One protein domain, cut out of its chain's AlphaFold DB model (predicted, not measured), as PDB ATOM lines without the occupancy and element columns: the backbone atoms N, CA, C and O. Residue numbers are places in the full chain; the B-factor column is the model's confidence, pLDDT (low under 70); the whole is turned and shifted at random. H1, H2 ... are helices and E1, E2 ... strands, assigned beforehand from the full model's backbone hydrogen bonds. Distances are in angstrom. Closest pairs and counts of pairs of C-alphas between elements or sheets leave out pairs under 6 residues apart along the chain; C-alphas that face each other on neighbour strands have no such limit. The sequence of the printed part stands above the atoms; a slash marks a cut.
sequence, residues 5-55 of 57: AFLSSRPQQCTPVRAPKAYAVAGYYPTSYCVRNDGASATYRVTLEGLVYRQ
ATOM      1  N   ALA A   5     207.341 151.040  78.062       94.44
ATOM      2  CA  ALA A   5     207.905 152.383  77.899       94.44
ATOM      3  C   ALA A   5     207.804 153.229  79.182       94.44
ATOM      4  O   ALA A   5     208.757 153.913  79.546       94.44
ATOM      5  N   PHE A   6     206.678 153.138  79.896       93.00
ATOM      6  CA  PHE A   6     206.504 153.799  81.190       93.00
ATOM      7  C   PHE A   6     207.434 153.228  82.267       93.00
ATOM      8  O   PHE A   6     207.972 153.980  83.064       93.00
ATOM      9  N   LEU A   7     207.663 151.914  82.298       92.00
ATOM     10  CA  LEU A   7     208.613 151.324  83.245       92.00
ATOM     11  C   LEU A   7     210.057 151.699  82.891       92.00
ATOM     12  O   LEU A   7     210.817 152.069  83.779       92.00
ATOM     13  N   SER A   8     210.421 151.707  81.605       93.19
ATOM     14  CA  SER A   8     211.754 152.111  81.140       93.19
ATOM     15  C   SER A   8     212.129 153.536  81.557       93.19
ATOM     16  O   SER A   8     213.312 153.805  81.755       93.19
ATOM     17  N   SER A   9     211.154 154.430  81.762       93.88
ATOM     18  CA  SER A   9     211.402 155.780  82.286       93.88
ATOM     19  C   SER A   9     211.657 155.830  83.800       93.88
ATOM     20  O   SER A   9     211.783 156.920  84.348       93.88
ATOM     21  N   ARG A  10     211.712 154.676  84.485       93.31
ATOM     22  CA  ARG A  10     211.979 154.527  85.929       93.31
ATOM     23  C   ARG A  10     211.106 155.448  86.795       93.31
ATOM     24  O   ARG A  10     211.621 156.317  87.498       93.31
ATOM     25  N   PRO A  11     209.777 155.280  86.746       92.88
ATOM     26  CA  PRO A  11     208.853 156.219  87.352       92.88
ATOM     27  C   PRO A  11     208.957 156.200  88.880       92.88
ATOM     28  O   PRO A  11     209.216 155.168  89.500       92.88
ATOM     29  N   GLN A  12     208.699 157.363  89.470       94.31
ATOM     30  CA  GLN A  12     208.470 157.578  90.900       94.31
ATOM     31  C   GLN A  12     207.127 158.300  91.056       94.31
ATOM     32  O   GLN A  12     207.065 159.434  91.522       94.31
ATOM     33  N   GLN A  13     206.050 157.691  90.551       94.62
ATOM     34  CA  GLN A  13     204.785 158.391  90.329       94.62
ATOM     35  C   GLN A  13     203.625 157.751  91.088       94.62
ATOM     36  O   GLN A  13     203.480 156.532  91.128       94.62
ATOM     37  N   CYS A  14     202.753 158.609  91.617       95.56
ATOM     38  CA  CYS A  14     201.457 158.252  92.175       95.56
ATOM     39  C   CYS A  14     200.335 158.840  91.326       95.56
ATOM     40  O   CYS A  14     200.408 159.990  90.897       95.56
ATOM     41  N   THR A  15     199.288 158.053  91.103       94.56
ATOM     42  CA  THR A  15     198.079 158.476  90.391       94.56
ATOM     43  C   THR A  15     196.869 158.331  91.313       94.56
ATOM     44  O   THR A  15     196.760 157.304  91.989       94.56
ATOM     45  N   PRO A  16     195.949 159.312  91.356       95.81
ATOM     46  CA  PRO A  16     194.711 159.186  92.117       95.81
ATOM     47  C   PRO A  16     193.869 157.997  91.641       95.81
ATOM     48  O   PRO A  16     193.677 157.795  90.439       95.81
ATOM     49  N   VAL A  17     193.326 157.231  92.584       94.19
ATOM     50  CA  VAL A  17     192.331 156.197  92.292       94.19
ATOM     51  C   VAL A  17     190.978 156.881  92.129       94.19
ATOM     52  O   VAL A  17     190.539 157.630  93.001       94.19
ATOM     53  N   ARG A  18     190.301 156.630  91.003       92.50
ATOM     54  CA  ARG A  18     188.939 157.135  90.795       92.50
ATOM     55  C   ARG A  18     188.004 156.518  91.830       92.50
ATOM     56  O   ARG A  18     187.779 155.311  91.815       92.50
ATOM     57  N   ALA A  19     187.468 157.361  92.702       90.50
ATOM     58  CA  ALA A  19     186.479 156.964  93.687       90.50
ATOM     59  C   ALA A  19     185.074 156.935  93.058       90.50
ATOM     60  O   ALA A  19     184.750 157.809  92.246       90.50
ATOM     61  N   PRO A  20     184.223 155.961  93.421       93.00
ATOM     62  CA  PRO A  20     182.809 156.007  93.088       93.00
ATOM     63  C   PRO A  20     182.110 157.139  93.854       93.00
ATOM     64  O   PRO A  20     182.601 157.627  94.872       93.00
ATOM     65  N   LYS A  21     180.922 157.528  93.381       91.31
ATOM     66  CA  LYS A  21     180.077 158.515  94.072       91.31
ATOM     67  C   LYS A  21     179.570 157.998  95.428       91.31
ATOM     68  O   LYS A  21     179.424 158.788  96.352       91.31
ATOM     69  N   ALA A  22     179.313 156.694  95.529       93.62
ATOM     70  CA  ALA A  22     178.856 156.007  96.734       93.62
ATOM     71  C   ALA A  22     179.540 154.637  96.842       93.62
ATOM     72  O   ALA A  22     179.829 154.004  95.823       93.62
ATOM     73  N   TYR A  23     179.811 154.198  98.069       94.75
ATOM     74  CA  TYR A  23     180.404 152.894  98.351       94.75
ATOM     75  C   TYR A  23     179.310 151.962  98.866       94.75
ATOM     76  O   TYR A  23     178.586 152.322  99.782       94.75
ATOM     77  N   ALA A  24     179.203 150.760  98.302       95.50
ATOM     78  CA  ALA A  24     178.190 149.791  98.732       95.50
ATOM     79  C   ALA A  24     178.508 149.158 100.099       95.50
ATOM     80  O   ALA A  24     177.616 148.686 100.795       95.50
ATOM     81  N   VAL A  25     179.790 149.123 100.472       96.94
ATOM     82  CA  VAL A  25     180.279 148.520 101.716       96.94
ATOM     83  C   VAL A  25     181.152 149.542 102.432       96.94
ATOM     84  O   VAL A  25     181.918 150.266 101.795       96.94
ATOM     85  N   ALA A  26     181.028 149.620 103.755       97.56
ATOM     86  CA  ALA A  26     181.878 150.487 104.554       97.56
ATOM     87  C   ALA A  26     183.262 149.848 104.745       97.56
ATOM     88  O   ALA A  26     183.372 148.648 104.994       97.56
ATOM     89  N   GLY A  27     184.328 150.639 104.654       97.06
ATOM     90  CA  GLY A  27     185.686 150.112 104.768       97.06
ATOM     91  C   GLY A  27     186.770 151.103 104.374       97.06
ATOM     92  O   GLY A  27     186.494 152.245 104.015       97.06
ATOM     93  N   TYR A  28     188.023 150.659 104.453       97.31
ATOM     94  CA  TYR A  28     189.177 151.443 104.024       97.31
ATOM     95  C   TYR A  28     189.441 151.237 102.537       97.31
ATOM     96  O   TYR A  28     189.724 150.125 102.096       97.31
ATOM     97  N   TYR A  29     189.392 152.329 101.777       96.56
ATOM     98  CA  TYR A  29     189.632 152.324 100.339       96.56
ATOM     99  C   TYR A  29     190.860 153.168  99.999       96.56
ATOM    100  O   TYR A  29     191.023 154.252 100.568       96.56
ATOM    101  N   PRO A  30     191.730 152.702  99.088       96.94
ATOM    102  CA  PRO A  30     192.921 153.445  98.707       96.94
ATOM    103  C   PRO A  30     192.540 154.672  97.891       96.94
ATOM    104  O   PRO A  30     191.570 154.662  97.129       96.94
ATOM    105  N   THR A  31     193.331 155.727  98.031       96.62
ATOM    106  CA  THR A  31     193.129 156.982  97.295       96.62
ATOM    107  C   THR A  31     194.177 157.187  96.213       96.62
ATOM    108  O   THR A  31     193.947 157.958  95.280       96.62
ATOM    109  N   SER A  32     195.292 156.456  96.270       96.81
ATOM    110  CA  SER A  32     196.355 156.519  95.274       96.81
ATOM    111  C   SER A  32     196.907 155.141  94.909       96.81
ATOM    112  O   SER A  32     196.937 154.206  95.709       96.81
ATOM    113  N   TYR A  33     197.346 155.040  93.658       95.06
ATOM    114  CA  TYR A  33     198.094 153.924  93.097       95.06
ATOM    115  C   TYR A  33     199.470 154.439  92.679       95.06
ATOM    116  O   TYR A  33     199.561 155.342  91.841       95.06
ATOM    117  N   CYS A  34     200.533 153.892  93.260       96.00
ATOM    118  CA  CYS A  34     201.894 154.363  93.037       96.00
ATOM    119  C   CYS A  34     202.770 153.280  92.413       96.00
ATOM    120  O   CYS A  34     202.757 152.128  92.854       96.00
ATOM    121  N   VAL A  35     203.565 153.679  91.420       95.62
ATOM    122  CA  VAL A  35     204.609 152.863  90.795       95.62
ATOM    123  C   VAL A  35     205.939 153.558  91.018       95.62
ATOM    124  O   VAL A  35     206.146 154.690  90.574       95.62
ATOM    125  N   ARG A  36     206.834 152.871  91.725       95.81
ATOM    126  CA  ARG A  36     208.155 153.381  92.079       95.81
ATOM    127  C   ARG A  36     209.219 152.385  91.655       95.81
ATOM    128  O   ARG A  36     209.152 151.220  92.035       95.81
ATOM    129  N   ASN A  37     210.183 152.822  90.854       95.38
ATOM    130  CA  ASN A  37     211.369 152.023  90.573       95.38
ATOM    131  C   ASN A  37     212.251 151.946  91.827       95.38
ATOM    132  O   ASN A  37     212.496 152.954  92.485       95.38
ATOM    133  N   ASP A  38     212.728 150.754  92.155       91.75
ATOM    134  CA  ASP A  38     213.782 150.564  93.138       91.75
ATOM    135  C   ASP A  38     215.113 150.413  92.397       91.75
ATOM    136  O   ASP A  38     215.401 149.381  91.783       91.75
ATOM    137  N   GLY A  39     215.916 151.475  92.441       83.50
ATOM    138  CA  GLY A  39     217.205 151.533  91.758       83.50
ATOM    139  C   GLY A  39     218.246 150.559  92.313       83.50
ATOM    140  O   GLY A  39     219.198 150.252  91.603       83.50
ATOM    141  N   ALA A  40     218.067 150.046  93.538       87.56
ATOM    142  CA  ALA A  40     218.998 149.096  94.144       87.56
ATOM    143  C   ALA A  40     218.774 147.660  93.647       87.56
ATOM    144  O   ALA A  40     219.723 146.894  93.514       87.56
ATOM    145  N   SER A  41     217.522 147.298  93.359       88.56
ATOM    146  CA  SER A  41     217.134 145.929  92.997       88.56
ATOM    147  C   SER A  41     216.688 145.775  91.539       88.56
ATOM    148  O   SER A  41     216.359 144.670  91.115       88.56
ATOM    149  N   ALA A  42     216.656 146.869  90.768       86.00
ATOM    150  CA  ALA A  42     216.070 146.929  89.425       86.00
ATOM    151  C   ALA A  42     214.609 146.431  89.370       86.00
ATOM    152  O   ALA A  42     214.113 146.032  88.316       86.00
ATOM    153  N   THR A  43     213.901 146.481  90.502       93.38
ATOM    154  CA  THR A  43     212.489 146.105  90.601       93.38
ATOM    155  C   THR A  43     211.585 147.335  90.563       93.38
ATOM    156  O   THR A  43     212.035 148.479  90.642       93.38
ATOM    157  N   TYR A  44     210.280 147.112  90.422       94.31
ATOM    158  CA  TYR A  44     209.275 148.160  90.572       94.31
ATOM    159  C   TYR A  44     208.347 147.780  91.714       94.31
ATOM    160  O   TYR A  44     207.766 146.695  91.724       94.31
ATOM    161  N   ARG A  45     208.184 148.692  92.668       94.69
ATOM    162  CA  ARG A  45     207.219 148.559  93.748       94.69
ATOM    163  C   ARG A  45     205.913 149.219  93.330       94.69
ATOM    164  O   ARG A  45     205.870 150.406  93.007       94.69
ATOM    165  N   VAL A  46     204.851 148.423  93.368       94.25
ATOM    166  CA  VAL A  46     203.479 148.855  93.114       94.25
ATOM    167  C   VAL A  46     202.727 148.851  94.436       94.25
ATOM    168  O   VAL A  46     202.748 147.856  95.155       94.25
ATOM    169  N   THR A  47     202.095 149.972  94.776       96.31
ATOM    170  CA  THR A  47     201.459 150.176  96.088       96.31
ATOM    171  C   THR A  47     200.116 150.872  95.948       96.31
ATOM    172  O   THR A  47     199.924 151.711  95.066       96.31
ATOM    173  N   LEU A  48     199.190 150.505  96.832       96.62
ATOM    174  CA  LEU A  48     197.946 151.222  97.073       96.62
ATOM    175  C   LEU A  48     198.110 151.973  98.390       96.62
ATOM    176  O   LEU A  48     198.365 151.357  99.423       96.62
ATOM    177  N   GLU A  49     198.014 153.295  98.340       96.94
ATOM    178  CA  GLU A  49     198.330 154.168  99.471       96.94
ATOM    179  C   GLU A  49     197.137 155.068  99.828       96.94
ATOM    180  O   GLU A  49     196.115 155.119  99.130       96.94
ATOM    181  N   GLY A  50     197.257 155.753 100.970       95.38
ATOM    182  CA  GLY A  50     196.265 156.718 101.438       95.38
ATOM    183  C   GLY A  50     194.899 156.085 101.692       95.38
ATOM    184  O   GLY A  50     193.894 156.583 101.192       95.38
ATOM    185  N   LEU A  51     194.867 154.961 102.408       96.62
ATOM    186  CA  LEU A  51     193.626 154.295 102.798       96.62
ATOM    187  C   LEU A  51     192.755 155.243 103.634       96.62
ATOM    188  O   LEU A  51     193.169 155.699 104.696       96.62
ATOM    189  N   VAL A  52     191.536 155.510 103.165       96.31
ATOM    190  CA  VAL A  52     190.548 156.339 103.866       96.31
ATOM    191  C   VAL A  52     189.302 155.512 104.128       96.31
ATOM    192  O   VAL A  52     188.797 154.836 103.228       96.31
ATOM    193  N   TYR A  53     188.795 155.580 105.357       96.19
ATOM    194  CA  TYR A  53     187.542 154.932 105.713       96.19
ATOM    195  C   TYR A  53     186.356 155.623 105.028       96.19
ATOM    196  O   TYR A  53     186.213 156.847 105.081       96.19
ATOM    197  N   ARG A  54     185.495 154.838 104.383       96.06
ATOM    198  CA  ARG A  54     184.260 155.285 103.733       96.06
ATOM    199  C   ARG A  54     183.081 154.561 104.361       96.06
ATOM    200  O   ARG A  54     183.152 153.359 104.589       96.06
ATOM    201  N   GLN A  55     182.016 155.307 104.629       96.00
ATOM    202  CA  GLN A  55     180.724 154.748 105.015       96.00
ATOM    203  C   GLN A  55     180.014 154.188 103.780       96.00
ATOM    204  O   GLN A  55     180.228 154.685 102.670       96.00
TER     205      GLN A  55
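What this domain is: This is residues 5 to 55 of the 57 residues of an uncharacterized protein of Gemmatimonadales bacterium (UniProt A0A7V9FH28). A long, narrow antiparallel ribbon runs the length of the domain: E2 and E3 make one side and E4 and E5 the other, with a bend in each side where E2 runs on into E3 and E4 into E5. At one end E1 lies along E3 and widens the ribbon to three strands, at the other end E2 and E5 pair alone, and the single short helix H1 sits by the three-stranded end. The printed part has 51 residues with one named helix and five named strands, in the order H1, E1, E2, E3, E4, E5; one sheet has the order E1 - E3 - E4, the other E2 - E5, and both are antiparallel. The class is mostly strand. The whole is loose, with a radius of gyration of the C-alphas of 14.0 A, and it is a rod with spans of 40 by 19 by 11 A.

Where its parts are: H1 is residues 5 to 8, and C-alpha 5 stands at (207.905, 152.383, 77.899). E1 is residues 12 to 16, 13.9 A long from first to last C-alpha. E2 is residues 27 to 29, with C-alpha 27 at (185.686, 150.112, 104.768). E3, residues 32 to 38, is 18.5 A long, and E4, residues 43 to 49, is 18.6 A long. E5 is residues 52 to 54, with C-alpha 54 at (184.260, 155.285, 103.733).

How they stand to each other: In the larger sheet E3 is the inner strand, and E1 and E4 are edge strands. E3 and E4 form a hairpin, at 158 degrees between their directions; N 36 and O 45 are 2.9 A apart, within hydrogen-bond range. E1 and E3 are antiparallel at 170 degrees, with N 15 and O 33 within hydrogen-bond range at 2.8 A. E2 runs on into E3 across a break of 2 residues, at 53 degrees. E4 runs on into E5 across a break of 2 residues, at 43 degrees. E2 and E5 are antiparallel at 131 degrees, with N 54 and O 27 within hydrogen-bond range at 2.8 A. H1 only grazes the larger sheet, with its residues 6 to 8; the closest C-alphas of H1 and E3 are those of Leu 7 and Asn 37, 7.9 A apart. H1 is too short for any O i to N i+4 pair, and its one O i to N i+3 pair is within range. H1 is apart from E2 and E5.

The domain as a whole: The two C-alphas farthest apart are those of Ala 24 and Ala 40, at 41.1 A. The printed part has no cut. The link from E1 to E2, with 10 residues, is short but not tight; the other links are tight. The mean pLDDT of the printed part is 94.3, and no printed residue is under 70.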